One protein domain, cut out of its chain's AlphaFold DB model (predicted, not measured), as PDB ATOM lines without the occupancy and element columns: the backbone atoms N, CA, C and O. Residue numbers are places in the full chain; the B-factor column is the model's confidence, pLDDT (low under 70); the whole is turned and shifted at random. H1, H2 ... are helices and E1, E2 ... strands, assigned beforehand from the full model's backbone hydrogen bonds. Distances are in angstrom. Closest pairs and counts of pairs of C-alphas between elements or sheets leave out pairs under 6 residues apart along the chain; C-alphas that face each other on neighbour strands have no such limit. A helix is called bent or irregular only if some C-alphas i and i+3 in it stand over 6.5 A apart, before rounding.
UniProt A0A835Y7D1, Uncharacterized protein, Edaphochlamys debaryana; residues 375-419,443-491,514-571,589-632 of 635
ATOM      1  N   VAL A 375      61.502   3.811 -24.402       93.75
ATOM      2  CA  VAL A 375      60.790   3.768 -25.684       93.75
ATOM      3  C   VAL A 375      60.900   2.356 -26.256       93.75
ATOM      4  O   VAL A 375      61.959   1.922 -26.716       93.75
ATOM      5  N   ALA A 376      59.796   1.616 -26.227       93.88
ATOM      6  CA  ALA A 376      59.695   0.286 -26.809       93.88
ATOM      7  C   ALA A 376      59.250   0.383 -28.271       93.88
ATOM      8  O   ALA A 376      58.210   0.965 -28.572       93.88
ATOM      9  N   THR A 377      60.013  -0.239 -29.168       95.38
ATOM     10  CA  THR A 377      59.661  -0.400 -30.583       95.38
ATOM     11  C   THR A 377      59.185  -1.830 -30.822       95.38
ATOM     12  O   THR A 377      59.929  -2.770 -30.536       95.38
ATOM     13  N   PHE A 378      57.965  -2.034 -31.322       95.25
ATOM     14  CA  PHE A 378      57.343  -3.359 -31.415       95.25
ATOM     15  C   PHE A 378      56.404  -3.517 -32.617       95.25
ATOM     16  O   PHE A 378      55.908  -2.550 -33.192       95.25
ATOM     17  N   HIS A 379      56.135  -4.774 -32.976       94.88
ATOM     18  CA  HIS A 379      55.056  -5.141 -33.890       94.88
ATOM     19  C   HIS A 379      53.884  -5.758 -33.141       94.88
ATOM     20  O   HIS A 379      54.061  -6.461 -32.152       94.88
ATOM     21  N   LEU A 380      52.701  -5.530 -33.688       93.88
ATOM     22  CA  LEU A 380      51.426  -6.100 -33.285       93.88
ATOM     23  C   LEU A 380      50.844  -6.984 -34.383       93.88
ATOM     24  O   LEU A 380      50.900  -6.620 -35.564       93.88
ATOM     25  N   VAL A 381      50.230  -8.088 -33.966       92.50
ATOM     26  CA  VAL A 381      49.356  -8.942 -34.775       92.50
ATOM     27  C   VAL A 381      48.035  -9.098 -34.025       92.50
ATOM     28  O   VAL A 381      48.015  -9.588 -32.899       92.50
ATOM     29  N   LEU A 382      46.936  -8.672 -34.644       90.44
ATOM     30  CA  LEU A 382      45.586  -8.760 -34.092       90.44
ATOM     31  C   LEU A 382      44.863  -9.964 -34.681       90.44
ATOM     32  O   LEU A 382      44.796 -10.110 -35.902       90.44
ATOM     33  N   ARG A 383      44.297 -10.815 -33.828       87.25
ATOM     34  CA  ARG A 383      43.565 -12.017 -34.228       87.25
ATOM     35  C   ARG A 383      42.263 -12.154 -33.460       87.25
ATOM     36  O   ARG A 383      42.155 -11.751 -32.310       87.25
ATOM     37  N   LEU A 384      41.271 -12.783 -34.076       82.88
ATOM     38  CA  LEU A 384      40.092 -13.246 -33.348       82.88
ATOM     39  C   LEU A 384      40.452 -14.531 -32.573       82.88
ATOM     40  O   LEU A 384      40.899 -15.488 -33.205       82.88
ATOM     41  N   PRO A 385      40.229 -14.612 -31.249       75.12
ATOM     42  CA  PRO A 385      40.735 -15.700 -30.407       75.12
ATOM     43  C   PRO A 385      40.127 -17.068 -30.749       75.12
ATOM     44  O   PRO A 385      40.795 -18.089 -30.640       75.12
ATOM     45  N   LEU A 386      38.867 -17.108 -31.201       72.19
ATOM     46  CA  LEU A 386      38.194 -18.368 -31.547       72.19
ATOM     47  C   LEU A 386      38.540 -18.881 -32.948       72.19
ATOM     48  O   LEU A 386      38.591 -20.088 -33.163       72.19
ATOM     49  N   SER A 387      38.740 -17.982 -33.912       70.81
ATOM     50  CA  SER A 387      38.951 -18.359 -35.316       70.81
ATOM     51  C   SER A 387      40.411 -18.262 -35.760       70.81
ATOM     52  O   SER A 387      40.744 -18.729 -36.845       70.81
ATOM     53  N   GLY A 388      41.278 -17.629 -34.965       76.19
ATOM     54  CA  GLY A 388      42.663 -17.314 -35.325       76.19
ATOM     55  C   GLY A 388      42.798 -16.317 -36.483       76.19
ATOM     56  O   GLY A 388      43.923 -16.025 -36.903       76.19
ATOM     57  N   THR A 389      41.668 -15.805 -36.988       78.25
ATOM     58  CA  THR A 389      41.597 -14.945 -38.172       78.25
ATOM     59  C   THR A 389      42.356 -13.668 -37.911       78.25
ATOM     60  O   THR A 389      42.089 -12.985 -36.922       78.25
ATOM     61  N   LEU A 390      43.273 -13.346 -38.817       82.75
ATOM     62  CA  LEU A 390      43.998 -12.091 -38.785       82.75
ATOM     63  C   LEU A 390      43.020 -10.927 -38.986       82.75
ATOM     64  O   LEU A 390      42.368 -10.830 -40.021       82.75
ATOM     65  N   VAL A 391      42.932 -10.056 -37.988       84.94
ATOM     66  CA  VAL A 391      42.155  -8.814 -38.042       84.94
ATOM     67  C   VAL A 391      43.002  -7.722 -38.676       84.94
ATOM     68  O   VAL A 391      42.551  -7.048 -39.595       84.94
ATOM     69  N   ASP A 392      44.231  -7.542 -38.187       88.62
ATOM     70  CA  ASP A 392      45.181  -6.557 -38.700       88.62
ATOM     71  C   ASP A 392      46.609  -6.876 -38.226       88.62
ATOM     72  O   ASP A 392      46.811  -7.658 -37.294       88.62
ATOM     73  N   THR A 393      47.619  -6.278 -38.854       90.50
ATOM     74  CA  THR A 393      49.021  -6.459 -38.462       90.50
ATOM     75  C   THR A 393      49.879  -5.256 -38.819       90.50
ATOM     76  O   THR A 393      49.654  -4.568 -39.811       90.50
ATOM     77  N   THR A 394      50.912  -5.032 -38.017       91.19
ATOM     78  CA  THR A 394      51.995  -4.083 -38.333       91.19
ATOM     79  C   THR A 394      53.238  -4.783 -38.880       91.19
ATOM     80  O   THR A 394      54.192  -4.120 -39.281       91.19
ATOM     81  N   VAL A 395      53.255  -6.120 -38.902       86.31
ATOM     82  CA  VAL A 395      54.353  -6.905 -39.478       86.31
ATOM     83  C   VAL A 395      54.392  -6.670 -40.988       86.31
ATOM     84  O   VAL A 395      53.379  -6.815 -41.663       86.31
ATOM     85  N   GLY A 396      55.565  -6.309 -41.512       84.12
ATOM     86  CA  GLY A 396      55.722  -5.874 -42.908       84.12
ATOM     87  C   GLY A 396      55.519  -4.369 -43.115       84.12
ATOM     88  O   GLY A 396      55.752  -3.869 -44.212       84.12
ATOM     89  N   HIS A 397      55.154  -3.636 -42.061       86.56
ATOM     90  CA  HIS A 397      55.098  -2.176 -42.025       86.56
ATOM     91  C   HIS A 397      56.121  -1.624 -41.016       86.56
ATOM     92  O   HIS A 397      56.916  -2.374 -40.447       86.56
ATOM     93  N   ARG A 398      56.140  -0.303 -40.794       88.75
ATOM     94  CA  ARG A 398      57.002   0.322 -39.779       88.75
ATOM     95  C   ARG A 398      56.611  -0.187 -38.369       88.75
ATOM     96  O   ARG A 398      55.433  -0.414 -38.105       88.75
ATOM     97  N   PRO A 399      57.549  -0.466 -37.457       91.94
ATOM     98  CA  PRO A 399      57.176  -0.855 -36.101       91.94
ATOM     99  C   PRO A 399      56.577   0.335 -35.343       91.94
ATOM    100  O   PRO A 399      56.918   1.489 -35.608       91.94
ATOM    101  N   LEU A 400      55.691   0.045 -34.393       93.00
ATOM    102  CA  LEU A 400      55.124   1.051 -33.499       93.00
ATOM    103  C   LEU A 400      56.137   1.388 -32.410       93.00
ATOM    104  O   LEU A 400      56.902   0.519 -31.994       93.00
ATOM    105  N   ALA A 401      56.115   2.629 -31.934       92.81
ATOM    106  CA  ALA A 401      56.924   3.079 -30.812       92.81
ATOM    107  C   ALA A 401      56.011   3.651 -29.724       92.81
ATOM    108  O   ALA A 401      55.160   4.486 -30.021       92.81
ATOM    109  N   ALA A 402      56.189   3.205 -28.482       92.88
ATOM    110  CA  ALA A 402      55.467   3.736 -27.330       92.88
ATOM    111  C   ALA A 402      56.368   3.775 -26.092       92.88
ATOM    112  O   ALA A 402      57.284   2.962 -25.951       92.88
ATOM    113  N   VAL A 403      56.098   4.721 -25.192       93.56
ATOM    114  CA  VAL A 403      56.811   4.834 -23.915       93.56
ATOM    115  C   VAL A 403      56.207   3.840 -22.927       93.56
ATOM    116  O   VAL A 403      55.025   3.916 -22.610       93.56
ATOM    117  N   VAL A 404      56.998   2.890 -22.440       91.75
ATOM    118  CA  VAL A 404      56.543   1.827 -21.533       91.75
ATOM    119  C   VAL A 404      56.056   2.435 -20.221       91.75
ATOM    120  O   VAL A 404      56.755   3.245 -19.617       91.75
ATOM    121  N   GLY A 405      54.860   2.050 -19.770       87.38
ATOM    122  CA  GLY A 405      54.278   2.566 -18.533       87.38
ATOM    123  C   GLY A 405      53.817   4.024 -18.612       87.38
ATOM    124  O   GLY A 405      53.424   4.576 -17.585       87.38
ATOM    125  N   ALA A 406      53.841   4.652 -19.795       87.00
ATOM    126  CA  ALA A 406      53.200   5.946 -19.967       87.00
ATOM    127  C   ALA A 406      51.695   5.813 -19.689       87.00
ATOM    128  O   ALA A 406      51.077   4.840 -20.145       87.00
ATOM    129  N   PRO A 407      51.102   6.750 -18.928       82.00
ATOM    130  CA  PRO A 407      49.660   6.784 -18.771       82.00
ATOM    131  C   PRO A 407      49.021   6.962 -20.149       82.00
ATOM    132  O   PRO A 407      49.588   7.620 -21.021       82.00
ATOM    133  N   VAL A 408      47.839   6.376 -20.338       77.31
ATOM    134  CA  VAL A 408      47.007   6.742 -21.485       77.31
ATOM    135  C   VAL A 408      46.643   8.204 -21.276       77.31
ATOM    136  O   VAL A 408      45.944   8.520 -20.312       77.31
ATOM    137  N   GLU A 409      47.182   9.097 -22.109       70.88
ATOM    138  CA  GLU A 409      46.662  10.459 -22.185       70.88
ATOM    139  C   GLU A 409      45.179  10.310 -22.499       70.88
ATOM    140  O   GLU A 409      44.818   9.606 -23.444       70.88
ATOM    141  N   SER A 410      44.321  10.845 -21.627       56.38
ATOM    142  CA  SER A 410      42.880  10.798 -21.834       56.38
ATOM    143  C   SER A 410      42.618  11.392 -23.204       56.38
ATOM    144  O   SER A 410      42.801  12.591 -23.394       56.38
ATOM    145  N   LEU A 411      42.267  10.538 -24.163       56.69
ATOM    146  CA  LEU A 411      41.795  11.001 -25.449       56.69
ATOM    147  C   LEU A 411      40.534  11.797 -25.136       56.69
ATOM    148  O   LEU A 411      39.544  11.212 -24.685       56.69
ATOM    149  N   ASP A 412      40.597  13.117 -25.296       58.53
ATOM    150  CA  ASP A 412      39.414  13.955 -25.189       58.53
ATOM    151  C   ASP A 412      38.371  13.365 -26.147       58.53
ATOM    152  O   ASP A 412      38.665  13.092 -27.316       58.53
ATOM    153  N   GLU A 413      37.166  13.074 -25.645       56.97
ATOM    154  CA  GLU A 413      36.145  12.328 -26.396       56.97
ATOM    155  C   GLU A 413      35.805  12.993 -27.747       56.97
ATOM    156  O   GLU A 413      35.413  12.310 -28.696       56.97
ATOM    157  N   GLU A 414      36.021  14.310 -27.862       56.34
ATOM    158  CA  GLU A 414      35.885  15.079 -29.104       56.34
ATOM    159  C   GLU A 414      36.961  14.736 -30.156       56.34
ATOM    160  O   GLU A 414      36.651  14.645 -31.346       56.34
ATOM    161  N   GLU A 415      38.204  14.455 -29.753       55.88
ATOM    162  CA  GLU A 415      39.317  14.189 -30.678       55.88
ATOM    163  C   GLU A 415      39.246  12.770 -31.278       55.88
ATOM    164  O   GLU A 415      39.605  12.542 -32.441       55.88
ATOM    165  N   VAL A 416      38.685  11.815 -30.524       55.38
ATOM    166  CA  VAL A 416      38.421  10.436 -30.983       55.38
ATOM    167  C   VAL A 416      37.426  10.407 -32.142       55.38
ATOM    168  O   VAL A 416      37.552   9.580 -33.051       55.38
ATOM    169  N   GLY A 417      36.438  11.304 -32.116       51.41
ATOM    170  CA  GLY A 417      35.437  11.429 -33.166       51.41
ATOM    171  C   GLY A 417      36.055  11.902 -34.478       51.41
ATOM    172  O   GLY A 417      35.909  11.238 -35.498       51.41
ATOM    173  N   GLU A 418      36.784  13.014 -34.475       52.84
ATOM    174  CA  GLU A 418      37.211  13.653 -35.726       52.84
ATOM    175  C   GLU A 418      38.482  13.040 -36.337       52.84
ATOM    176  O   GLU A 418      38.571  12.899 -37.561       52.84
ATOM    177  N   GLY A 419      39.443  12.588 -35.521       49.53
ATOM    178  CA  GLY A 419      40.720  12.053 -36.011       49.53
ATOM    179  C   GLY A 419      40.621  10.666 -36.661       49.53
ATOM    180  O   GLY A 419      41.311  10.381 -37.642       49.53
ATOM    181  N   ALA A 443      48.376   5.284 -38.215       81.69
ATOM    182  CA  ALA A 443      47.645   6.160 -37.300       81.69
ATOM    183  C   ALA A 443      46.527   5.410 -36.550       81.69
ATOM    184  O   ALA A 443      46.320   5.634 -35.361       81.69
ATOM    185  N   ARG A 444      45.888   4.426 -37.200       84.31
ATOM    186  CA  ARG A 444      44.846   3.579 -36.590       84.31
ATOM    187  C   ARG A 444      45.328   2.690 -35.437       84.31
ATOM    188  O   ARG A 444      44.514   2.234 -34.644       84.31
ATOM    189  N   PHE A 445      46.630   2.411 -35.348       88.62
ATOM    190  CA  PHE A 445      47.215   1.608 -34.269       88.62
ATOM    191  C   PHE A 445      47.712   2.452 -33.097       88.62
ATOM    192  O   PHE A 445      48.093   1.881 -32.079       88.62
ATOM    193  N   ARG A 446      47.723   3.784 -33.215       88.12
ATOM    194  CA  ARG A 446      48.218   4.670 -32.158       88.12
ATOM    195  C   ARG A 446      47.455   4.500 -30.832       88.12
ATOM    196  O   ARG A 446      48.132   4.237 -29.839       88.12
ATOM    197  N   PRO A 447      46.105   4.478 -30.805       87.50
ATOM    198  CA  PRO A 447      45.376   4.260 -29.552       87.50
ATOM    199  C   PRO A 447      45.682   2.889 -28.934       87.50
ATOM    200  O   PRO A 447      45.785   2.732 -27.720       87.50
ATOM    201  N   LEU A 448      45.882   1.873 -29.779       88.31
ATOM    202  CA  LEU A 448      46.248   0.535 -29.329       88.31
ATOM    203  C   LEU A 448      47.679   0.491 -28.766       88.31
ATOM    204  O   LEU A 448      47.921  -0.199 -27.779       88.31
ATOM    205  N   ALA A 449      48.624   1.211 -29.371       90.00
ATOM    206  CA  ALA A 449      49.988   1.320 -28.863       90.00
ATOM    207  C   ALA A 449      50.006   1.960 -27.467       90.00
ATOM    208  O   ALA A 449      50.665   1.426 -26.577       90.00
ATOM    209  N   GLU A 450      49.227   3.029 -27.276       88.62
ATOM    210  CA  GLU A 450      49.062   3.741 -26.001       88.62
ATOM    211  C   GLU A 450      48.427   2.840 -24.925       88.62
ATOM    212  O   GLU A 450      48.947   2.722 -23.809       88.62
ATOM    213  N   LEU A 451      47.373   2.096 -25.283       89.12
ATOM    214  CA  LEU A 451      46.759   1.097 -24.402       89.12
ATOM    215  C   LEU A 451      47.760   0.019 -23.972       89.12
ATOM    216  O   LEU A 451      47.833  -0.340 -22.796       89.12
ATOM    217  N   LEU A 452      48.545  -0.509 -24.913       89.81
ATOM    218  CA  LEU A 452      49.517  -1.562 -24.628       89.81
ATOM    219  C   LEU A 452      50.686  -1.055 -23.782       89.81
ATOM    220  O   LEU A 452      51.140  -1.792 -22.900       89.81
ATOM    221  N   SER A 453      51.136   0.187 -23.980       89.31
ATOM    222  CA  SER A 453      52.129   0.801 -23.095       89.31
ATOM    223  C   SER A 453      51.625   0.967 -21.667       89.31
ATOM    224  O   SER A 453      52.380   0.675 -20.737       89.31
ATOM    225  N   ALA A 454      50.358   1.350 -21.486       86.56
ATOM    226  CA  ALA A 454      49.755   1.531 -20.167       86.56
ATOM    227  C   ALA A 454      49.408   0.202 -19.473       86.56
ATOM    228  O   ALA A 454      49.455   0.098 -18.250       86.56
ATOM    229  N   SER A 455      49.106  -0.848 -20.244       83.75
ATOM    230  CA  SER A 455      48.695  -2.169 -19.736       83.75
ATOM    231  C   SER A 455      49.767  -2.932 -18.945       83.75
ATOM    232  O   SER A 455      49.490  -3.991 -18.382       83.75
ATOM    233  N   GLY A 456      51.018  -2.461 -18.967       84.50
ATOM    234  CA  GLY A 456      52.167  -3.182 -18.421       84.50
ATOM    235  C   GLY A 456      52.604  -4.392 -19.259       84.50
ATOM    236  O   GLY A 456      53.566  -5.064 -18.891       84.50
ATOM    237  N   LEU A 457      51.967  -4.671 -20.403       88.50
ATOM    238  CA  LEU A 457      52.303  -5.814 -21.259       88.50
ATOM    239  C   LEU A 457      53.740  -5.754 -21.787       88.50
ATOM    240  O   LEU A 457      54.441  -6.772 -21.787       88.50
ATOM    241  N   LEU A 458      54.183  -4.555 -22.177       89.81
ATOM    242  CA  LEU A 458      55.552  -4.284 -22.623       89.81
ATOM    243  C   LEU A 458      56.565  -4.371 -21.473       89.81
ATOM    244  O   LEU A 458      57.739  -4.664 -21.702       89.81
ATOM    245  N   ARG A 459      56.122  -4.171 -20.225       89.25
ATOM    246  CA  ARG A 459      57.004  -4.128 -19.063       89.25
ATOM    247  C   ARG A 459      57.687  -5.476 -18.848       89.25
ATOM    248  O   ARG A 459      57.077  -6.548 -18.747       89.25
ATOM    249  N   GLY A 460      59.005  -5.421 -18.778       85.62
ATOM    250  CA  GLY A 460      59.887  -6.554 -18.604       85.62
ATOM    251  C   GLY A 460      60.016  -7.479 -19.814       85.62
ATOM    252  O   GLY A 460      60.583  -8.558 -19.636       85.62
ATOM    253  N   MET A 461      59.502  -7.112 -20.994       85.38
ATOM    254  CA  MET A 461      59.775  -7.849 -22.232       85.38
ATOM    255  C   MET A 461      61.241  -7.686 -22.646       85.38
ATOM    256  O   MET A 461      61.818  -6.609 -22.502       85.38
ATOM    257  N   LEU A 462      61.839  -8.756 -23.170       85.62
ATOM    258  CA  LEU A 462      63.166  -8.727 -23.787       85.62
ATOM    259  C   LEU A 462      63.053  -8.468 -25.290       85.62
ATOM    260  O   LEU A 462      62.095  -8.898 -25.932       85.62
ATOM    261  N   THR A 463      64.042  -7.798 -25.874       84.56
ATOM    262  CA  THR A 463      64.098  -7.609 -27.330       84.56
ATOM    263  C   THR A 463      64.047  -8.962 -28.051       84.56
ATOM    264  O   THR A 463      64.759  -9.897 -27.692       84.56
ATOM    265  N   GLY A 464      63.180  -9.076 -29.055       83.75
ATOM    266  CA  GLY A 464      62.884 -10.307 -29.786       83.75
ATOM    267  C   GLY A 464      61.776 -11.168 -29.166       83.75
ATOM    268  O   GLY A 464      61.255 -12.045 -29.857       83.75
ATOM    269  N   GLN A 465      61.381 -10.918 -27.912       87.12
ATOM    270  CA  GLN A 465      60.310 -11.655 -27.238       87.12
ATOM    271  C   GLN A 465      58.940 -11.318 -27.840       87.12
ATOM    272  O   GLN A 465      58.654 -10.161 -28.155       87.12
ATOM    273  N   SER A 466      58.082 -12.337 -27.937       89.00
ATOM    274  CA  SER A 466      56.653 -12.190 -28.224       89.00
ATOM    275  C   SER A 466      55.824 -12.446 -26.960       89.00
ATOM    276  O   SER A 466      56.171 -13.320 -26.156       89.00
ATOM    277  N   ARG A 467      54.757 -11.671 -26.755       90.94
ATOM    278  CA  ARG A 467      53.741 -11.873 -25.713       90.94
ATOM    279  C   ARG A 467      52.358 -11.710 -26.319       90.94
ATOM    280  O   ARG A 467      52.133 -10.780 -27.082       90.94
ATOM    281  N   THR A 468      51.431 -12.573 -25.929       89.00
ATOM    282  CA  THR A 468      50.025 -12.467 -26.314       89.00
ATOM    283  C   THR A 468      49.190 -11.957 -25.146       89.00
ATOM    284  O   THR A 468      49.442 -12.295 -23.987       89.00
ATOM    285  N   ALA A 469      48.190 -11.134 -25.447       88.25
ATOM    286  CA  ALA A 469      47.138 -10.761 -24.514       88.25
ATOM    287  C   ALA A 469      45.783 -10.759 -25.203       88.25
ATOM    288  O   ALA A 469      45.683 -10.546 -26.404       88.25
ATOM    289  N   VAL A 470      44.737 -10.976 -24.415       87.56
ATOM    290  CA  VAL A 470      43.360 -10.900 -24.888       87.56
ATOM    291  C   VAL A 470      42.782  -9.567 -24.437       87.56
ATOM    292  O   VAL A 470      42.712  -9.284 -23.239       87.56
ATOM    293  N   LEU A 471      42.395  -8.745 -25.405       88.12
ATOM    294  CA  LEU A 471      41.648  -7.516 -25.188       88.12
ATOM    295  C   LEU A 471      40.169  -7.827 -25.350       88.12
ATOM    296  O   LEU A 471      39.768  -8.513 -26.290       88.12
ATOM    297  N   ALA A 472      39.359  -7.336 -24.427       85.06
ATOM    298  CA  ALA A 472      37.919  -7.406 -24.585       85.06
ATOM    299  C   ALA A 472      37.448  -6.173 -25.358       85.06
ATOM    300  O   ALA A 472      38.129  -5.141 -25.385       85.06
ATOM    301  N   THR A 473      36.319  -6.315 -26.045       83.81
ATOM    302  CA  THR A 473      35.805  -5.277 -26.926       83.81
ATOM    303  C   THR A 473      34.396  -4.858 -26.531       83.81
ATOM    304  O   THR A 473      33.528  -5.686 -26.253       83.81
ATOM    305  N   ALA A 474      34.155  -3.552 -26.534       81.31
ATOM    306  CA  ALA A 474      32.853  -2.954 -26.290       81.31
ATOM    307  C   ALA A 474      32.416  -2.135 -27.512       81.31
ATOM    308  O   ALA A 474      33.266  -1.631 -28.255       81.31
ATOM    309  N   PRO A 475      31.102  -2.005 -27.754       78.19
ATOM    310  CA  PRO A 475      30.605  -1.056 -28.739       78.19
ATOM    311  C   PRO A 475      30.993   0.369 -28.324       78.19
ATOM    312  O   PRO A 475      30.815   0.751 -27.168       78.19
ATOM    313  N   GLY A 476      31.549   1.136 -29.262       77.12
ATOM    314  CA  GLY A 476      31.846   2.549 -29.057       77.12
ATOM    315  C   GLY A 476      30.621   3.454 -29.195       77.12
ATOM    316  O   GLY A 476      29.549   2.997 -29.597       77.12
ATOM    317  N   PRO A 477      30.776   4.759 -28.901       74.31
ATOM    318  CA  PRO A 477      29.716   5.750 -29.108       74.31
ATOM    319  C   PRO A 477      29.313   5.851 -30.586       74.31
ATOM    320  O   PRO A 477      28.158   6.125 -30.904       74.31
ATOM    321  N   ASN A 478      30.254   5.578 -31.492       75.94
ATOM    322  CA  ASN A 478      29.982   5.394 -32.907       75.94
ATOM    323  C   ASN A 478      29.884   3.887 -33.210       75.94
ATOM    324  O   ASN A 478      30.821   3.155 -32.874       75.94
ATOM    325  N   PRO A 479      28.818   3.406 -33.880       68.69
ATOM    326  CA  PRO A 479      28.669   1.992 -34.227       68.69
ATOM    327  C   PRO A 479      29.779   1.463 -35.152       68.69
ATOM    328  O   PRO A 479      29.822   0.264 -35.409       68.69
ATOM    329  N   ASP A 480      30.642   2.322 -35.694       68.94
ATOM    330  CA  ASP A 480      31.780   1.975 -36.555       68.94
ATOM    331  C   ASP A 480      33.092   1.729 -35.789       68.94
ATOM    332  O   ASP A 480      34.084   1.310 -36.391       68.94
ATOM    333  N   VAL A 481      33.125   2.018 -34.486       76.25
ATOM    334  CA  VAL A 481      34.348   2.008 -33.677       76.25
ATOM    335  C   VAL A 481      34.199   0.997 -32.547       76.25
ATOM    336  O   VAL A 481      33.308   1.114 -31.706       76.25
ATOM    337  N   ALA A 482      35.094   0.010 -32.512       78.00
ATOM    338  CA  ALA A 482      35.194  -0.905 -31.384       78.00
ATOM    339  C   ALA A 482      36.100  -0.284 -30.316       78.00
ATOM    340  O   ALA A 482      37.196   0.185 -30.616       78.00
ATOM    341  N   LEU A 483      35.655  -0.298 -29.067       82.44
ATOM    342  CA  LEU A 483      36.463   0.095 -27.922       82.44
ATOM    343  C   LEU A 483      37.202  -1.136 -27.403       82.44
ATOM    344  O   LEU A 483      36.574  -2.087 -26.944       82.44
ATOM    345  N   LEU A 484      38.529  -1.130 -27.490       82.44
ATOM    346  CA  LEU A 484      39.394  -2.175 -26.951       82.44
ATOM    347  C   LEU A 484      39.836  -1.789 -25.543       82.44
ATOM    348  O   LEU A 484      40.304  -0.676 -25.321       82.44
ATOM    349  N   TYR A 485      39.756  -2.715 -24.599       82.69
ATOM    350  CA  TYR A 485      40.293  -2.513 -23.256       82.69
ATOM    351  C   TYR A 485      40.946  -3.792 -22.747       82.69
ATOM    352  O   TYR A 485      40.613  -4.922 -23.129       82.69
ATOM    353  N   VAL A 486      41.924  -3.607 -21.869       78.25
ATOM    354  CA  VAL A 486      42.632  -4.716 -21.236       78.25
ATOM    355  C   VAL A 486      41.707  -5.312 -20.191       78.25
ATOM    356  O   VAL A 486      41.289  -4.634 -19.253       78.25
ATOM    357  N   LYS A 487      41.383  -6.598 -20.333       72.00
ATOM    358  CA  LYS A 487      40.589  -7.313 -19.336       72.00
ATOM    359  C   LYS A 487      41.421  -7.445 -18.059       72.00
ATOM    360  O   LYS A 487      42.281  -8.322 -17.955       72.00
ATOM    361  N   SER A 488      41.181  -6.567 -17.085       52.66
ATOM    362  CA  SER A 488      41.755  -6.637 -15.739       52.66
ATOM    363  C   SER A 488      41.173  -7.852 -15.011       52.66
ATOM    364  O   SER A 488      40.201  -7.752 -14.270       52.66
ATOM    365  N   GLY A 489      41.704  -9.039 -15.310       46.06
ATOM    366  CA  GLY A 489      41.194 -10.295 -14.761       46.06
ATOM    367  C   GLY A 489      41.374 -11.517 -15.656       46.06
ATOM    368  O   GLY A 489      40.534 -12.414 -15.624       46.06
ATOM    369  N   ALA A 490      42.437 -11.591 -16.465       34.03
ATOM    370  CA  ALA A 490      42.800 -12.871 -17.070       34.03
ATOM    371  C   ALA A 490      43.016 -13.915 -15.943       34.03
ATOM    372  O   ALA A 490      43.694 -13.616 -14.956       34.03
ATOM    373  N   PRO A 491      42.415 -15.114 -16.043       33.81
ATOM    374  CA  PRO A 491      42.292 -16.067 -14.944       33.81
ATOM    375  C   PRO A 491      43.656 -16.675 -14.597       33.81
ATOM    376  O   PRO A 491      44.089 -17.668 -15.171       33.81
ATOM    377  N   GLY A 514      39.002  -1.461 -16.615       52.16
ATOM    378  CA  GLY A 514      40.273  -0.748 -16.558       52.16
ATOM    379  C   GLY A 514      40.099   0.607 -17.246       52.16
ATOM    380  O   GLY A 514      39.473   0.687 -18.298       52.16
ATOM    381  N   THR A 515      40.627   1.669 -16.643       55.16
ATOM    382  CA  THR A 515      40.439   3.070 -17.063       55.16
ATOM    383  C   THR A 515      40.978   3.401 -18.459       55.16
ATOM    384  O   THR A 515      40.768   4.504 -18.948       55.16
ATOM    385  N   ALA A 516      41.664   2.464 -19.115       66.19
ATOM    386  CA  ALA A 516      42.254   2.649 -20.429       66.19
ATOM    387  C   ALA A 516      41.415   1.959 -21.513       66.19
ATOM    388  O   ALA A 516      41.302   0.729 -21.543       66.19
ATOM    389  N   VAL A 517      40.872   2.764 -22.427       78.19
ATOM    390  CA  VAL A 517      40.085   2.318 -23.576       78.19
ATOM    391  C   VAL A 517      40.723   2.860 -24.854       78.19
ATOM    392  O   VAL A 517      41.006   4.049 -24.945       78.19
ATOM    393  N   ALA A 518      40.938   1.997 -25.846       81.25
ATOM    394  CA  ALA A 518      41.457   2.372 -27.156       81.25
ATOM    395  C   ALA A 518      40.390   2.187 -28.244       81.25
ATOM    396  O   ALA A 518      39.992   1.048 -28.509       81.25
ATOM    397  N   PRO A 519      39.947   3.258 -28.919       83.56
ATOM    398  CA  PRO A 519      39.135   3.126 -30.120       83.56
ATOM    399  C   PRO A 519      39.945   2.451 -31.235       83.56
ATOM    400  O   PRO A 519      41.074   2.842 -31.537       83.56
ATOM    401  N   PHE A 520      39.363   1.435 -31.869       84.44
ATOM    402  CA  PHE A 520      39.964   0.725 -32.989       84.44
ATOM    403  C   PHE A 520      38.944   0.498 -34.103       84.44
ATOM    404  O   PHE A 520      37.831   0.013 -33.886       84.44
ATOM    405  N   ARG A 521      39.363   0.822 -35.327       83.88
ATOM    406  CA  ARG A 521      38.622   0.555 -36.558       83.88
ATOM    407  C   ARG A 521      39.605   0.142 -37.642       83.88
ATOM    408  O   ARG A 521      40.565   0.864 -37.918       83.88
ATOM    409  N   ASN A 522      39.344  -0.986 -38.295       84.12
ATOM    410  CA  ASN A 522      40.101  -1.386 -39.470       84.12
ATOM    411  C   ASN A 522      39.321  -1.007 -40.745       84.12
ATOM    412  O   ASN A 522      38.328  -1.661 -41.072       84.12
ATOM    413  N   PRO A 523      39.761   0.004 -41.519       81.25
ATOM    414  CA  PRO A 523      39.102   0.370 -42.773       81.25
ATOM    415  C   PRO A 523      39.235  -0.719 -43.848       81.25
ATOM    416  O   PRO A 523      38.456  -0.751 -44.790       81.25
ATOM    417  N   GLY A 524      40.205  -1.632 -43.721       80.75
ATOM    418  CA  GLY A 524      40.322  -2.814 -44.578       80.75
ATOM    419  C   GLY A 524      39.225  -3.858 -44.349       80.75
ATOM    420  O   GLY A 524      39.056  -4.735 -45.186       80.75
ATOM    421  N   LEU A 525      38.466  -3.756 -43.255       84.12
ATOM    422  CA  LEU A 525      37.294  -4.593 -42.989       84.12
ATOM    423  C   LEU A 525      35.991  -3.975 -43.509       84.12
ATOM    424  O   LEU A 525      34.924  -4.533 -43.270       84.12
ATOM    425  N   VAL A 526      36.071  -2.846 -44.223       87.75
ATOM    426  CA  VAL A 526      34.934  -2.213 -44.893       87.75
ATOM    427  C   VAL A 526      35.112  -2.356 -46.400       87.75
ATOM    428  O   VAL A 526      36.137  -1.951 -46.948       87.75
ATOM    429  N   TRP A 527      34.121  -2.915 -47.089       91.19
ATOM    430  CA  TRP A 527      34.155  -3.062 -48.545       91.19
ATOM    431  C   TRP A 527      32.769  -2.892 -49.161       91.19
ATOM    432  O   TRP A 527      31.749  -2.963 -48.481       91.19
ATOM    433  N   TRP A 528      32.740  -2.658 -50.470       91.75
ATOM    434  CA  TRP A 528      31.510  -2.619 -51.253       91.75
ATOM    435  C   TRP A 528      31.342  -3.929 -52.014       91.75
ATOM    436  O   TRP A 528      32.293  -4.430 -52.615       91.75
ATOM    437  N   GLN A 529      30.133  -4.478 -52.005       91.81
ATOM    438  CA  GLN A 529      29.783  -5.704 -52.712       91.81
ATOM    439  C   GLN A 529      28.515  -5.494 -53.551       91.81
ATOM    440  O   GLN A 529      27.608  -4.794 -53.098       91.81
ATOM    441  N   PRO A 530      28.413  -6.090 -54.755       93.50
ATOM    442  CA  PRO A 530      27.193  -6.001 -55.548       93.50
ATOM    443  C   PRO A 530      25.989  -6.574 -54.790       93.50
ATOM    444  O   PRO A 530      26.053  -7.690 -54.262       93.50
ATOM    445  N   LEU A 531      24.885  -5.825 -54.773       91.44
ATOM    446  CA  LEU A 531      23.642  -6.194 -54.097       91.44
ATOM    447  C   LEU A 531      23.110  -7.533 -54.618       91.44
ATOM    448  O   LEU A 531      22.778  -8.407 -53.822       91.44
ATOM    449  N   ASP A 532      23.127  -7.741 -55.937       88.31
ATOM    450  CA  ASP A 532      22.678  -8.987 -56.570       88.31
ATOM    451  C   ASP A 532      23.485 -10.213 -56.129       88.31
ATOM    452  O   ASP A 532      22.931 -11.298 -55.939       88.31
ATOM    453  N   ASP A 533      24.800 -10.057 -55.960       88.50
ATOM    454  CA  ASP A 533      25.664 -11.129 -55.465       88.50
ATOM    455  C   ASP A 533      25.367 -11.422 -53.990       88.50
ATOM    456  O   ASP A 533      25.313 -12.583 -53.582       88.50
ATOM    457  N   MET A 534      25.095 -10.385 -53.194       88.62
ATOM    458  CA  MET A 534      24.715 -10.565 -51.797       88.62
ATOM    459  C   MET A 534      23.358 -11.244 -51.631       88.62
ATOM    460  O   MET A 534      23.258 -12.229 -50.899       88.62
ATOM    461  N   VAL A 535      22.337 -10.791 -52.358       87.75
ATOM    462  CA  VAL A 535      21.013 -11.426 -52.366       87.75
ATOM    463  C   VAL A 535      21.136 -12.880 -52.814       87.75
ATOM    464  O   VAL A 535      20.573 -13.759 -52.171       87.75
ATOM    465  N   ARG A 536      21.935 -13.170 -53.850       84.75
ATOM    466  CA  ARG A 536      22.182 -14.544 -54.316       84.75
ATOM    467  C   ARG A 536      22.849 -15.418 -53.252       84.75
ATOM    468  O   ARG A 536      22.473 -16.577 -53.106       84.75
ATOM    469  N   LYS A 537      23.829 -14.882 -52.518       85.94
ATOM    470  CA  LYS A 537      24.534 -15.596 -51.441       85.94
ATOM    471  C   LYS A 537      23.640 -15.847 -50.222       85.94
ATOM    472  O   LYS A 537      23.730 -16.920 -49.635       85.94
ATOM    473  N   LEU A 538      22.780 -14.892 -49.861       83.19
ATOM    474  CA  LEU A 538      21.900 -14.986 -48.690       83.19
ATOM    475  C   LEU A 538      20.603 -15.759 -48.961       83.19
ATOM    476  O   LEU A 538      20.108 -16.428 -48.059       83.19
ATOM    477  N   ALA A 539      20.060 -15.706 -50.183       79.56
ATOM    478  CA  ALA A 539      18.805 -16.380 -50.545       79.56
ATOM    479  C   ALA A 539      18.880 -17.910 -50.411       79.56
ATOM    480  O   ALA A 539      17.847 -18.580 -50.324       79.56
ATOM    481  N   GLY A 540      20.093 -18.471 -50.357       67.06
ATOM    482  CA  GLY A 540      20.305 -19.904 -50.236       67.06
ATOM    483  C   GLY A 540      19.618 -20.696 -51.356       67.06
ATOM    484  O   GLY A 540      19.221 -20.170 -52.394       67.06
ATOM    485  N   SER A 541      19.467 -22.000 -51.145       51.66
ATOM    486  CA  SER A 541      18.832 -22.938 -52.079       51.66
ATOM    487  C   SER A 541      17.299 -22.851 -52.117       51.66
ATOM    488  O   SER A 541      16.669 -23.776 -52.626       51.66
ATOM    489  N   THR A 542      16.688 -21.783 -51.589       60.44
ATOM    490  CA  THR A 542      15.224 -21.655 -51.494       60.44
ATOM    491  C   THR A 542      14.708 -20.717 -52.588       60.44
ATOM    492  O   THR A 542      14.577 -19.509 -52.362       60.44
ATOM    493  N   PRO A 543      14.439 -21.224 -53.808       63.09
ATOM    494  CA  PRO A 543      13.971 -20.386 -54.902       63.09
ATOM    495  C   PRO A 543      12.634 -19.731 -54.535       63.09
ATOM    496  O   PRO A 543      11.656 -20.414 -54.239       63.09
ATOM    497  N   GLY A 544      12.596 -18.396 -54.570       70.06
ATOM    498  CA  GLY A 544      11.378 -17.596 -54.403       70.06
ATOM    499  C   GLY A 544      11.330 -16.698 -53.164       70.06
ATOM    500  O   GLY A 544      10.466 -15.824 -53.103       70.06
ATOM    501  N   GLN A 545      12.251 -16.838 -52.204       74.88
ATOM    502  CA  GLN A 545      12.313 -15.920 -51.065       74.88
ATOM    503  C   GLN A 545      13.017 -14.616 -51.473       74.88
ATOM    504  O   GLN A 545      14.211 -14.606 -51.772       74.88
ATOM    505  N   ARG A 546      12.279 -13.499 -51.502       73.31
ATOM    506  CA  ARG A 546      12.874 -12.164 -51.656       73.31
ATOM    507  C   ARG A 546      13.504 -11.757 -50.328       73.31
ATOM    508  O   ARG A 546      12.783 -11.444 -49.386       73.31
ATOM    509  N   ILE A 547      14.831 -11.786 -50.260       82.38
ATOM    510  CA  ILE A 547      15.579 -11.206 -49.145       82.38
ATOM    511  C   ILE A 547      15.805  -9.731 -49.459       82.38
ATOM    512  O   ILE A 547      16.431  -9.395 -50.463       82.38
ATOM    513  N   GLU A 548      15.259  -8.863 -48.616       88.25
ATOM    514  CA  GLU A 548      15.532  -7.431 -48.643       88.25
ATOM    515  C   GLU A 548      16.690  -7.158 -47.680       88.25
ATOM    516  O   GLU A 548      16.588  -7.493 -46.504       88.25
ATOM    517  N   ILE A 549      17.789  -6.600 -48.189       89.62
ATOM    518  CA  ILE A 549      18.973  -6.261 -47.393       89.62
ATOM    519  C   ILE A 549      18.847  -4.804 -46.957       89.62
ATOM    520  O   ILE A 549      18.734  -3.916 -47.807       89.62
ATOM    521  N   ARG A 550      18.869  -4.550 -45.649       91.38
ATOM    522  CA  ARG A 550      18.699  -3.218 -45.058       91.38
ATOM    523  C   ARG A 550      19.944  -2.783 -44.278       91.38
ATOM    524  O   ARG A 550      20.631  -3.623 -43.698       91.38
ATOM    525  N   PRO A 551      20.245  -1.470 -44.222       91.31
ATOM    526  CA  PRO A 551      21.232  -0.943 -43.283       91.31
ATOM    527  C   PRO A 551      20.932  -1.390 -41.848       91.31
ATOM    528  O   PRO A 551      19.794  -1.291 -41.392       91.31
ATOM    529  N   GLY A 552      21.954  -1.877 -41.150       86.44
ATOM    530  CA  GLY A 552      21.852  -2.461 -39.812       86.44
ATOM    531  C   GLY A 552      21.700  -3.985 -39.785       86.44
ATOM    532  O   GLY A 552      21.899  -4.573 -38.723       86.44
ATOM    533  N   ASP A 553      21.411  -4.639 -40.917       88.56
ATOM    534  CA  ASP A 553      21.378  -6.102 -40.974       88.56
ATOM    535  C   ASP A 553      22.770  -6.679 -40.687       88.56
ATOM    536  O   ASP A 553      23.776  -6.199 -41.211       88.56
ATOM    537  N   VAL A 554      22.823  -7.732 -39.869       85.75
ATOM    538  CA  VAL A 554      24.061  -8.447 -39.533       85.75
ATOM    539  C   VAL A 554      23.939  -9.895 -39.978       85.75
ATOM    540  O   VAL A 554      22.992 -10.589 -39.609       85.75
ATOM    541  N   PHE A 555      24.919 -10.375 -40.736       86.25
ATOM    542  CA  PHE A 555      24.978 -11.766 -41.181       86.25
ATOM    543  C   PHE A 555      26.393 -12.332 -41.079       86.25
ATOM    544  O   PHE A 555      27.376 -11.601 -40.997       86.25
ATOM    545  N   PHE A 556      26.498 -13.660 -41.074       82.56
ATOM    546  CA  PHE A 556      27.788 -14.340 -41.130       82.56
ATOM    547  C   PHE A 556      28.286 -14.402 -42.574       82.56
ATOM    548  O   PHE A 556      27.600 -14.930 -43.450       82.56
ATOM    549  N   PHE A 557      29.490 -13.891 -42.820       79.44
ATOM    550  CA  PHE A 557      30.120 -13.862 -44.141       79.44
ATOM    551  C   PHE A 557      31.516 -14.505 -44.084       79.44
ATOM    552  O   PHE A 557      32.184 -14.388 -43.052       79.44
ATOM    553  N   PRO A 558      31.990 -15.177 -45.153       75.75
ATOM    554  CA  PRO A 558      33.353 -15.700 -45.206       75.75
ATOM    555  C   PRO A 558      34.358 -14.545 -45.343       75.75
ATOM    556  O   PRO A 558      34.525 -13.975 -46.420       75.75
ATOM    557  N   VAL A 559      35.029 -14.193 -44.246       68.12
ATOM    558  CA  VAL A 559      35.961 -13.050 -44.171       68.12
ATOM    559  C   VAL A 559      37.405 -13.479 -44.453       68.12
ATOM    560  O   VAL A 559      38.218 -12.676 -44.908       68.12
ATOM    561  N   GLY A 560      37.727 -14.761 -44.251       63.12
ATOM    562  CA  GLY A 560      39.080 -15.303 -44.406       63.12
ATOM    563  C   GLY A 560      39.718 -15.093 -45.783       63.12
ATOM    564  O   GLY A 560      40.891 -14.719 -45.892       63.12
ATOM    565  N   LYS A 561      38.937 -15.260 -46.857       63.16
ATOM    566  CA  LYS A 561      39.397 -14.988 -48.230       63.16
ATOM    567  C   LYS A 561      39.637 -13.499 -48.469       63.16
ATOM    568  O   LYS A 561      40.618 -13.137 -49.110       63.16
ATOM    569  N   LEU A 562      38.807 -12.649 -47.867       58.81
ATOM    570  CA  LEU A 562      38.873 -11.197 -48.007       58.81
ATOM    571  C   LEU A 562      40.180 -10.636 -47.430       58.81
ATOM    572  O   LEU A 562      40.856  -9.846 -48.079       58.81
ATOM    573  N   VAL A 563      40.585 -11.097 -46.240       55.72
ATOM    574  CA  VAL A 563      41.843 -10.675 -45.594       55.72
ATOM    575  C   VAL A 563      43.063 -11.109 -46.416       55.72
ATOM    576  O   VAL A 563      44.033 -10.361 -46.537       55.72
ATOM    577  N   THR A 564      42.999 -12.288 -47.037       55.62
ATOM    578  CA  THR A 564      44.073 -12.829 -47.886       55.62
ATOM    579  C   THR A 564      44.216 -12.035 -49.194       55.62
ATOM    580  O   THR A 564      45.326 -11.678 -49.598       55.62
ATOM    581  N   GLU A 565      43.096 -11.701 -49.837       54.19
ATOM    582  CA  GLU A 565      43.043 -10.929 -51.089       54.19
ATOM    583  C   GLU A 565      43.375  -9.440 -50.877       54.19
ATOM    584  O   GLU A 565      44.075  -8.827 -51.684       54.19
ATOM    585  N   LEU A 566      42.942  -8.850 -49.759       52.84
ATOM    586  CA  LEU A 566      43.246  -7.455 -49.422       52.84
ATOM    587  C   LEU A 566      44.677  -7.284 -48.898       52.84
ATOM    588  O   LEU A 566      45.327  -6.284 -49.206       52.84
ATOM    589  N   GLY A 567      45.186  -8.256 -48.134       47.34
ATOM    590  CA  GLY A 567      46.563  -8.261 -47.641       47.34
ATOM    591  C   GLY A 567      47.584  -8.424 -48.766       47.34
ATOM    592  O   GLY A 567      48.561  -7.678 -48.821       47.34
ATOM    593  N   SER A 568      47.339  -9.334 -49.714       48.50
ATOM    594  CA  SER A 568      48.237  -9.546 -50.861       48.50
ATOM    595  C   SER A 568      48.326  -8.330 -51.792       48.50
ATOM    596  O   SER A 568      49.423  -7.985 -52.227       48.50
ATOM    597  N   ASN A 569      47.217  -7.620 -52.025       45.19
ATOM    598  CA  ASN A 569      47.203  -6.415 -52.866       45.19
ATOM    599  C   ASN A 569      47.781  -5.159 -52.187       45.19
ATOM    600  O   ASN A 569      48.187  -4.227 -52.876       45.19
ATOM    601  N   ARG A 570      47.834  -5.102 -50.847       44.19
ATOM    602  CA  ARG A 570      48.439  -3.972 -50.112       44.19
ATOM    603  C   ARG A 570      49.935  -4.153 -49.852       44.19
ATOM    604  O   ARG A 570      50.659  -3.162 -49.800       44.19
ATOM    605  N   LEU A 571      50.413  -5.393 -49.739       37.31
ATOM    606  CA  LEU A 571      51.840  -5.699 -49.572       37.31
ATOM    607  C   LEU A 571      52.667  -5.476 -50.854       37.31
ATOM    608  O   LEU A 571      53.883  -5.344 -50.771       37.31
ATOM    609  N   LEU A 589      47.939 -18.662 -44.001       37.66
ATOM    610  CA  LEU A 589      47.499 -18.046 -42.751       37.66
ATOM    611  C   LEU A 589      46.283 -18.803 -42.172       37.66
ATOM    612  O   LEU A 589      45.305 -19.035 -42.887       37.66
ATOM    613  N   PRO A 590      46.297 -19.171 -40.874       36.47
ATOM    614  CA  PRO A 590      45.124 -19.715 -40.195       36.47
ATOM    615  C   PRO A 590      43.938 -18.752 -40.333       36.47
ATOM    616  O   PRO A 590      44.065 -17.573 -39.999       36.47
ATOM    617  N   GLY A 591      42.800 -19.246 -40.824       45.69
ATOM    618  CA  GLY A 591      41.566 -18.465 -40.943       45.69
ATOM    619  C   GLY A 591      41.094 -18.155 -42.366       45.69
ATOM    620  O   GLY A 591      40.120 -17.432 -42.492       45.69
ATOM    621  N   ALA A 592      41.693 -18.701 -43.432       45.50
ATOM    622  CA  ALA A 592      41.211 -18.494 -44.812       45.50
ATOM    623  C   ALA A 592      39.737 -18.923 -45.043       45.50
ATOM    624  O   ALA A 592      39.051 -18.342 -45.885       45.50
ATOM    625  N   ASP A 593      39.234 -19.869 -44.242       55.97
ATOM    626  CA  ASP A 593      37.839 -20.337 -44.244       55.97
ATOM    627  C   ASP A 593      36.993 -19.742 -43.101       55.97
ATOM    628  O   ASP A 593      35.944 -20.282 -42.746       55.97
ATOM    629  N   SER A 594      37.443 -18.655 -42.469       66.19
ATOM    630  CA  SER A 594      36.741 -18.101 -41.316       66.19
ATOM    631  C   SER A 594      35.481 -17.332 -41.706       66.19
ATOM    632  O   SER A 594      35.461 -16.530 -42.644       66.19
ATOM    633  N   TRP A 595      34.422 -17.581 -40.941       72.62
ATOM    634  CA  TRP A 595      33.156 -16.866 -41.011       72.62
ATOM    635  C   TRP A 595      33.064 -15.911 -39.827       72.62
ATOM    636  O   TRP A 595      33.394 -16.288 -38.700       72.62
ATOM    637  N   GLY A 596      32.613 -14.687 -40.075       74.38
ATOM    638  CA  GLY A 596      32.469 -13.665 -39.043       74.38
ATOM    639  C   GLY A 596      31.213 -12.821 -39.244       74.38
ATOM    640  O   GLY A 596      30.680 -12.798 -40.357       74.38
ATOM    641  N   PRO A 597      30.728 -12.144 -38.188       81.88
ATOM    642  CA  PRO A 597      29.627 -11.196 -38.303       81.88
ATOM    643  C   PRO A 597      30.046  -9.999 -39.160       81.88
ATOM    644  O   PRO A 597      31.104  -9.407 -38.941       81.88
ATOM    645  N   VAL A 598      29.192  -9.626 -40.105       85.31
ATOM    646  CA  VAL A 598      29.360  -8.473 -40.989       85.31
ATOM    647  C   VAL A 598      28.066  -7.680 -40.983       85.31
ATOM    648  O   VAL A 598      26.996  -8.256 -41.179       85.31
ATOM    649  N   ALA A 599      28.165  -6.375 -40.734       89.19
ATOM    650  CA  ALA A 599      27.026  -5.466 -40.740       89.19
ATOM    651  C   ALA A 599      26.888  -4.762 -42.093       89.19
ATOM    652  O   ALA A 599      27.882  -4.379 -42.713       89.19
ATOM    653  N   VAL A 600      25.652  -4.536 -42.524       90.62
ATOM    654  CA  VAL A 600      25.340  -3.666 -43.658       90.62
ATOM    655  C   VAL A 600      25.335  -2.222 -43.178       90.62
ATOM    656  O   VAL A 600      24.505  -1.842 -42.355       90.62
ATOM    657  N   ARG A 601      26.238  -1.395 -43.707       89.81
ATOM    658  CA  ARG A 601      26.315   0.036 -43.362       89.81
ATOM    659  C   ARG A 601      25.405   0.887 -44.224       89.81
ATOM    660  O   ARG A 601      24.676   1.734 -43.722       89.81
ATOM    661  N   ALA A 602      25.456   0.647 -45.526       92.38
ATOM    662  CA  ALA A 602      24.735   1.426 -46.511       92.38
ATOM    663  C   ALA A 602      24.339   0.537 -47.685       92.38
ATOM    664  O   ALA A 602      25.047  -0.403 -48.044       92.38
ATOM    665  N   VAL A 603      23.212   0.870 -48.301       92.25
ATOM    666  CA  VAL A 603      22.785   0.313 -49.583       92.25
ATOM    667  C   VAL A 603      22.647   1.498 -50.529       92.25
ATOM    668  O   VAL A 603      21.963   2.470 -50.213       92.25
ATOM    669  N   THR A 604      23.365   1.481 -51.648       92.94
ATOM    670  CA  THR A 604      23.407   2.601 -52.597       92.94
ATOM    671  C   THR A 604      23.347   2.064 -54.019       92.94
ATOM    672  O   THR A 604      24.327   1.526 -54.535       92.94
ATOM    673  N   GLY A 605      22.182   2.205 -54.655       91.38
ATOM    674  CA  GLY A 605      21.916   1.591 -55.957       91.38
ATOM    675  C   GLY A 605      22.118   0.075 -55.896       91.38
ATOM    676  O   GLY A 605      21.585  -0.585 -55.007       91.38
ATOM    677  N   ASP A 606      22.945  -0.448 -56.800       93.12
ATOM    678  CA  ASP A 606      23.233  -1.883 -56.922       93.12
ATOM    679  C   ASP A 606      24.390  -2.359 -56.024       93.12
ATOM    680  O   ASP A 606      24.946  -3.438 -56.236       93.12
ATOM    681  N   TRP A 607      24.790  -1.561 -55.030       93.38
ATOM    682  CA  TRP A 607      25.924  -1.853 -54.155       93.38
ATOM    683  C   TRP A 607      25.538  -1.794 -52.680       93.38
ATOM    684  O   TRP A 607      24.777  -0.934 -52.238       93.38
ATOM    685  N   VAL A 608      26.120  -2.705 -51.907       93.12
ATOM    686  CA  VAL A 608      25.981  -2.793 -50.455       93.12
ATOM    687  C   VAL A 608      27.348  -2.584 -49.826       93.12
ATOM    688  O   VAL A 608      28.312  -3.256 -50.194       93.12
ATOM    689  N   GLN A 609      27.433  -1.659 -48.877       93.38
ATOM    690  CA  GLN A 609      28.615  -1.475 -48.051       93.38
ATOM    691  C   GLN A 609      28.542  -2.412 -46.851       93.38
ATOM    692  O   GLN A 609      27.605  -2.352 -46.052       93.38
ATOM    693  N   LEU A 610      29.557  -3.254 -46.726       90.62
ATOM    694  CA  LEU A 610      29.700  -4.254 -45.684       90.62
ATOM    695  C   LEU A 610      30.827  -3.870 -44.738       90.62
ATOM    696  O   LEU A 610      31.861  -3.364 -45.172       90.62
ATOM    697  N   ASP A 611      30.616  -4.117 -43.449       89.31
ATOM    698  CA  ASP A 611      31.560  -3.792 -42.390       89.31
ATOM    699  C   ASP A 611      31.747  -4.969 -41.424       89.31
ATOM    700  O   ASP A 611      30.884  -5.279 -40.596       89.31
ATOM    701  N   ALA A 612      32.906  -5.622 -41.519       86.38
ATOM    702  CA  ALA A 612      33.298  -6.712 -40.629       86.38
ATOM    703  C   ALA A 612      33.863  -6.228 -39.279       86.38
ATOM    704  O   ALA A 612      34.105  -7.055 -38.400       86.38
ATOM    705  N   ASN A 613      34.012  -4.913 -39.049       84.88
ATOM    706  CA  ASN A 613      34.315  -4.389 -37.709       84.88
ATOM    707  C   ASN A 613      33.173  -4.680 -36.719       84.88
ATOM    708  O   ASN A 613      33.408  -4.730 -35.517       84.88
ATOM    709  N   ALA A 614      31.957  -4.959 -37.204       78.69
ATOM    710  CA  ALA A 614      30.850  -5.423 -36.370       78.69
ATOM    711  C   ALA A 614      31.187  -6.717 -35.608       78.69
ATOM    712  O   ALA A 614      30.783  -6.877 -34.461       78.69
ATOM    713  N   GLY A 615      31.985  -7.611 -36.205       74.06
ATOM    714  CA  GLY A 615      32.472  -8.819 -35.539       74.06
ATOM    715  C   GLY A 615      33.464  -8.556 -34.406       74.06
ATOM    716  O   GLY A 615      33.689  -9.438 -33.580       74.06
ATOM    717  N   LEU A 616      34.031  -7.348 -34.346       78.19
ATOM    718  CA  LEU A 616      34.862  -6.885 -33.240       78.19
ATOM    719  C   LEU A 616      34.031  -6.259 -32.120       78.19
ATOM    720  O   LEU A 616      34.615  -5.938 -31.098       78.19
ATOM    721  N   MET A 617      32.717  -6.056 -32.259       77.06
ATOM    722  CA  MET A 617      31.902  -5.421 -31.218       77.06
ATOM    723  C   MET A 617      31.311  -6.461 -30.255       77.06
ATOM    724  O   MET A 617      30.574  -7.350 -30.673       77.06
ATOM    725  N   GLY A 618      31.618  -6.343 -28.957       70.44
ATOM    726  CA  GLY A 618      31.087  -7.227 -27.907       70.44
ATOM    727  C   GLY A 618      31.772  -8.596 -27.800       70.44
ATOM    728  O   GLY A 618      31.170  -9.546 -27.298       70.44
ATOM    729  N   GLY A 619      33.004  -8.712 -28.296       82.50
ATOM    730  CA  GLY A 619      33.803  -9.932 -28.321       82.50
ATOM    731  C   GLY A 619      35.152  -9.787 -27.615       82.50
ATOM    732  O   GLY A 619      35.341  -8.987 -26.699       82.50
ATOM    733  N   GLU A 620      36.107 -10.606 -28.042       85.25
ATOM    734  CA  GLU A 620      37.492 -10.570 -27.579       85.25
ATOM    735  C   GLU A 620      38.419 -10.579 -28.802       85.25
ATOM    736  O   GLU A 620      38.087 -11.156 -29.840       85.25
ATOM    737  N   VAL A 621      39.576  -9.934 -28.687       86.94
ATOM    738  CA  VAL A 621      40.629  -9.880 -29.706       86.94
ATOM    739  C   VAL A 621      41.938 -10.294 -29.048       86.94
ATOM    740  O   VAL A 621      42.335  -9.748 -28.022       86.94
ATOM    741  N   GLU A 622      42.622 -11.268 -29.633       90.00
ATOM    742  CA  GLU A 622      43.974 -11.639 -29.246       90.00
ATOM    743  C   GLU A 622      44.978 -10.697 -29.919       90.00
ATOM    744  O   GLU A 622      44.954 -10.486 -31.132       90.00
ATOM    745  N   VAL A 623      45.872 -10.132 -29.120       92.38
ATOM    746  CA  VAL A 623      46.928  -9.223 -29.548       92.38
ATOM    747  C   VAL A 623      48.263  -9.861 -29.228       92.38
ATOM    748  O   VAL A 623      48.629 -10.013 -28.063       92.38
ATOM    749  N   GLU A 624      49.000 -10.230 -30.266       93.69
ATOM    750  CA  GLU A 624      50.386 -10.661 -30.153       93.69
ATOM    751  C   GLU A 624      51.308  -9.457 -30.349       93.69
ATOM    752  O   GLU A 624      51.250  -8.778 -31.373       93.69
ATOM    753  N   VAL A 625      52.177  -9.210 -29.374       94.56
ATOM    754  CA  VAL A 625      53.146  -8.117 -29.365       94.56
ATOM    755  C   VAL A 625      54.549  -8.686 -29.422       94.56
ATOM    756  O   VAL A 625      54.953  -9.433 -28.533       94.56
ATOM    757  N   ARG A 626      55.323  -8.290 -30.432       93.88
ATOM    758  CA  ARG A 626      56.726  -8.671 -30.599       93.88
ATOM    759  C   ARG A 626      57.631  -7.459 -30.438       93.88
ATOM    760  O   ARG A 626      57.648  -6.580 -31.300       93.88
ATOM    761  N   LEU A 627      58.418  -7.440 -29.364       91.62
ATOM    762  CA  LEU A 627      59.365  -6.361 -29.084       91.62
ATOM    763  C   LEU A 627      60.558  -6.445 -30.043       91.62
ATOM    764  O   LEU A 627      61.201  -7.487 -30.138       91.62
ATOM    765  N   GLN A 628      60.861  -5.365 -30.758       92.44
ATOM    766  CA  GLN A 628      61.970  -5.293 -31.716       92.44
ATOM    767  C   GLN A 628      63.187  -4.542 -31.197       92.44
ATOM    768  O   GLN A 628      64.308  -4.921 -31.524       92.44
ATOM    769  N   ALA A 629      62.973  -3.483 -30.423       91.56
ATOM    770  CA  ALA A 629      64.043  -2.704 -29.826       91.56
ATOM    771  C   ALA A 629      63.538  -1.970 -28.582       91.56
ATOM    772  O   ALA A 629      62.339  -1.721 -28.436       91.56
ATOM    773  N   VAL A 630      64.473  -1.619 -27.704       90.62
ATOM    774  CA  VAL A 630      64.243  -0.772 -26.534       90.62
ATOM    775  C   VAL A 630      65.275   0.341 -26.574       90.62
ATOM    776  O   VAL A 630      66.476   0.070 -26.583       90.62
ATOM    777  N   GLU A 631      64.814   1.583 -26.609       92.19
ATOM    778  CA  GLU A 631      65.663   2.756 -26.443       92.19
ATOM    779  C   GLU A 631      65.527   3.251 -25.003       92.19
ATOM    780  O   GLU A 631      64.441   3.613 -24.540       92.19
ATOM    781  N   LYS A 632      66.650   3.227 -24.278       87.88
ATOM    782  CA  LYS A 632      66.724   3.714 -22.902       87.88
ATOM    783  C   LYS A 632      66.677   5.231 -22.925       87.88
ATOM    784  O   LYS A 632      67.607   5.870 -23.420       87.88
TER     785      LYS A 632
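What this domain is: This is residues 375 to 419, 443 to 491, 514 to 571 and 589 to 632 of the 635 residues of an uncharacterized protein of Edaphochlamys debaryana (UniProt A0A835Y7D1). Two lobes sit end to end: in the larger, a strongly twisted sheet of E1 to E6 and E11 curls round helix H2, and the smaller is a strongly twisted sheet of E7, E10, E9 and E8, with H5 at the junction of the lobes and H3 toward the far end. H4 grazes the larger sheet at E2, and residues 539 to 553, with no named element, loop out beyond H3. The printed part has 196 residues with five named helices and eleven named strands, in the order E1 E2 E3 H1 H2 E4 E5 E6 E7 H3 E8 H4 E9 E10 H5 E11, of mixed class. The larger sheet is branched with antiparallel neighbours, the smaller is antiparallel in the order E7 - E10 - E9 - E8. The whole is compact, radius of gyration of the C-alphas 18.4 A, yet elongated, spanning 66 by 36 by 34 A.

Where its parts are: Find C-alpha 375 at (60.790, 3.768, -25.684); E1 runs to residue 383, 24.9 A. Next come E2, 390 to 393, E3, 400 to 403, H1, 413 to 419, and H2, 443 to 454, 17.9 A and irregular, with C-alphas 444 and 447 7.1 A apart. Then read E4, 466 to 475, 28.3 A, E5, 482 to 486, E6, 517 to 520, E7, 526 to 530, H3, 531 to 538, E8, 554 to 558, and H4, 560 to 571, 16.8 A. E9, 595 to 604, bends by 59 degrees at 601; E10, 607 to 611, and H5, 612 to 616, follow. E11, 620 to 631, bends by 65 degrees at 628 and ends at (65.663, 2.756, -26.443).

How they stand to each other: Look at E1: E2 and E3 lie on one side, with N 382 to O 392 and N 378 to O 400 both 2.8 A, and E11 on the other, N 383 to O 622 2.8 A. E1 and E4 lie on opposite sides of E11, with N 471 to O 621 2.8 A for E4 and E11; the hairpin E4 and E5 has N 474 to O 483, 2.9 A, and the neighbours E5 and E6 have N 484 to O 518, 2.8 A. H2 comes closest to E6 at C-alphas 447 and 518, 5.0 A. For H1 and E6 the closest C-alphas are 416 and 519, 7.4 A. H4 only grazes this sheet; C-alphas 390 and 563 are the closest of E2 and H4, 7.3 A. In the smaller sheet see N 529 to O 608, 2.8 A, for E7 and E10, N 609 to O 602, 2.8 A, for the hairpin E9 and E10, and N 598 to O 555, 2.8 A, for E9 and E8. H5 and H3 are on opposite faces of it, at heights of 6.9 A and 6.3 A; C-alphas 598 and 612 are the closest of E9 and H5, 4.3 A. Every O i to N i+4 pair is within hydrogen-bond range in H3 and H4; H2 has 6 of 8, H1 1 of 3, with 1 of 4 for i+3, and H5 0 of 1, with 2 of 2 for i+3.

The domain as a whole: The C-alphas of Gly 544 and Lys 632 are the two farthest apart, 67.2 A. Cuts leave out 420 to 442, 492 to 513 and 572 to 588, with C-alpha gaps of 9.2, 15.5 and 14.8 A. The links H2 to E4 and H3 to E8 are long. Mean pLDDT of the printed part is 78.9; 42 residues are under 70, among them 410 to 419 and 559 to 571.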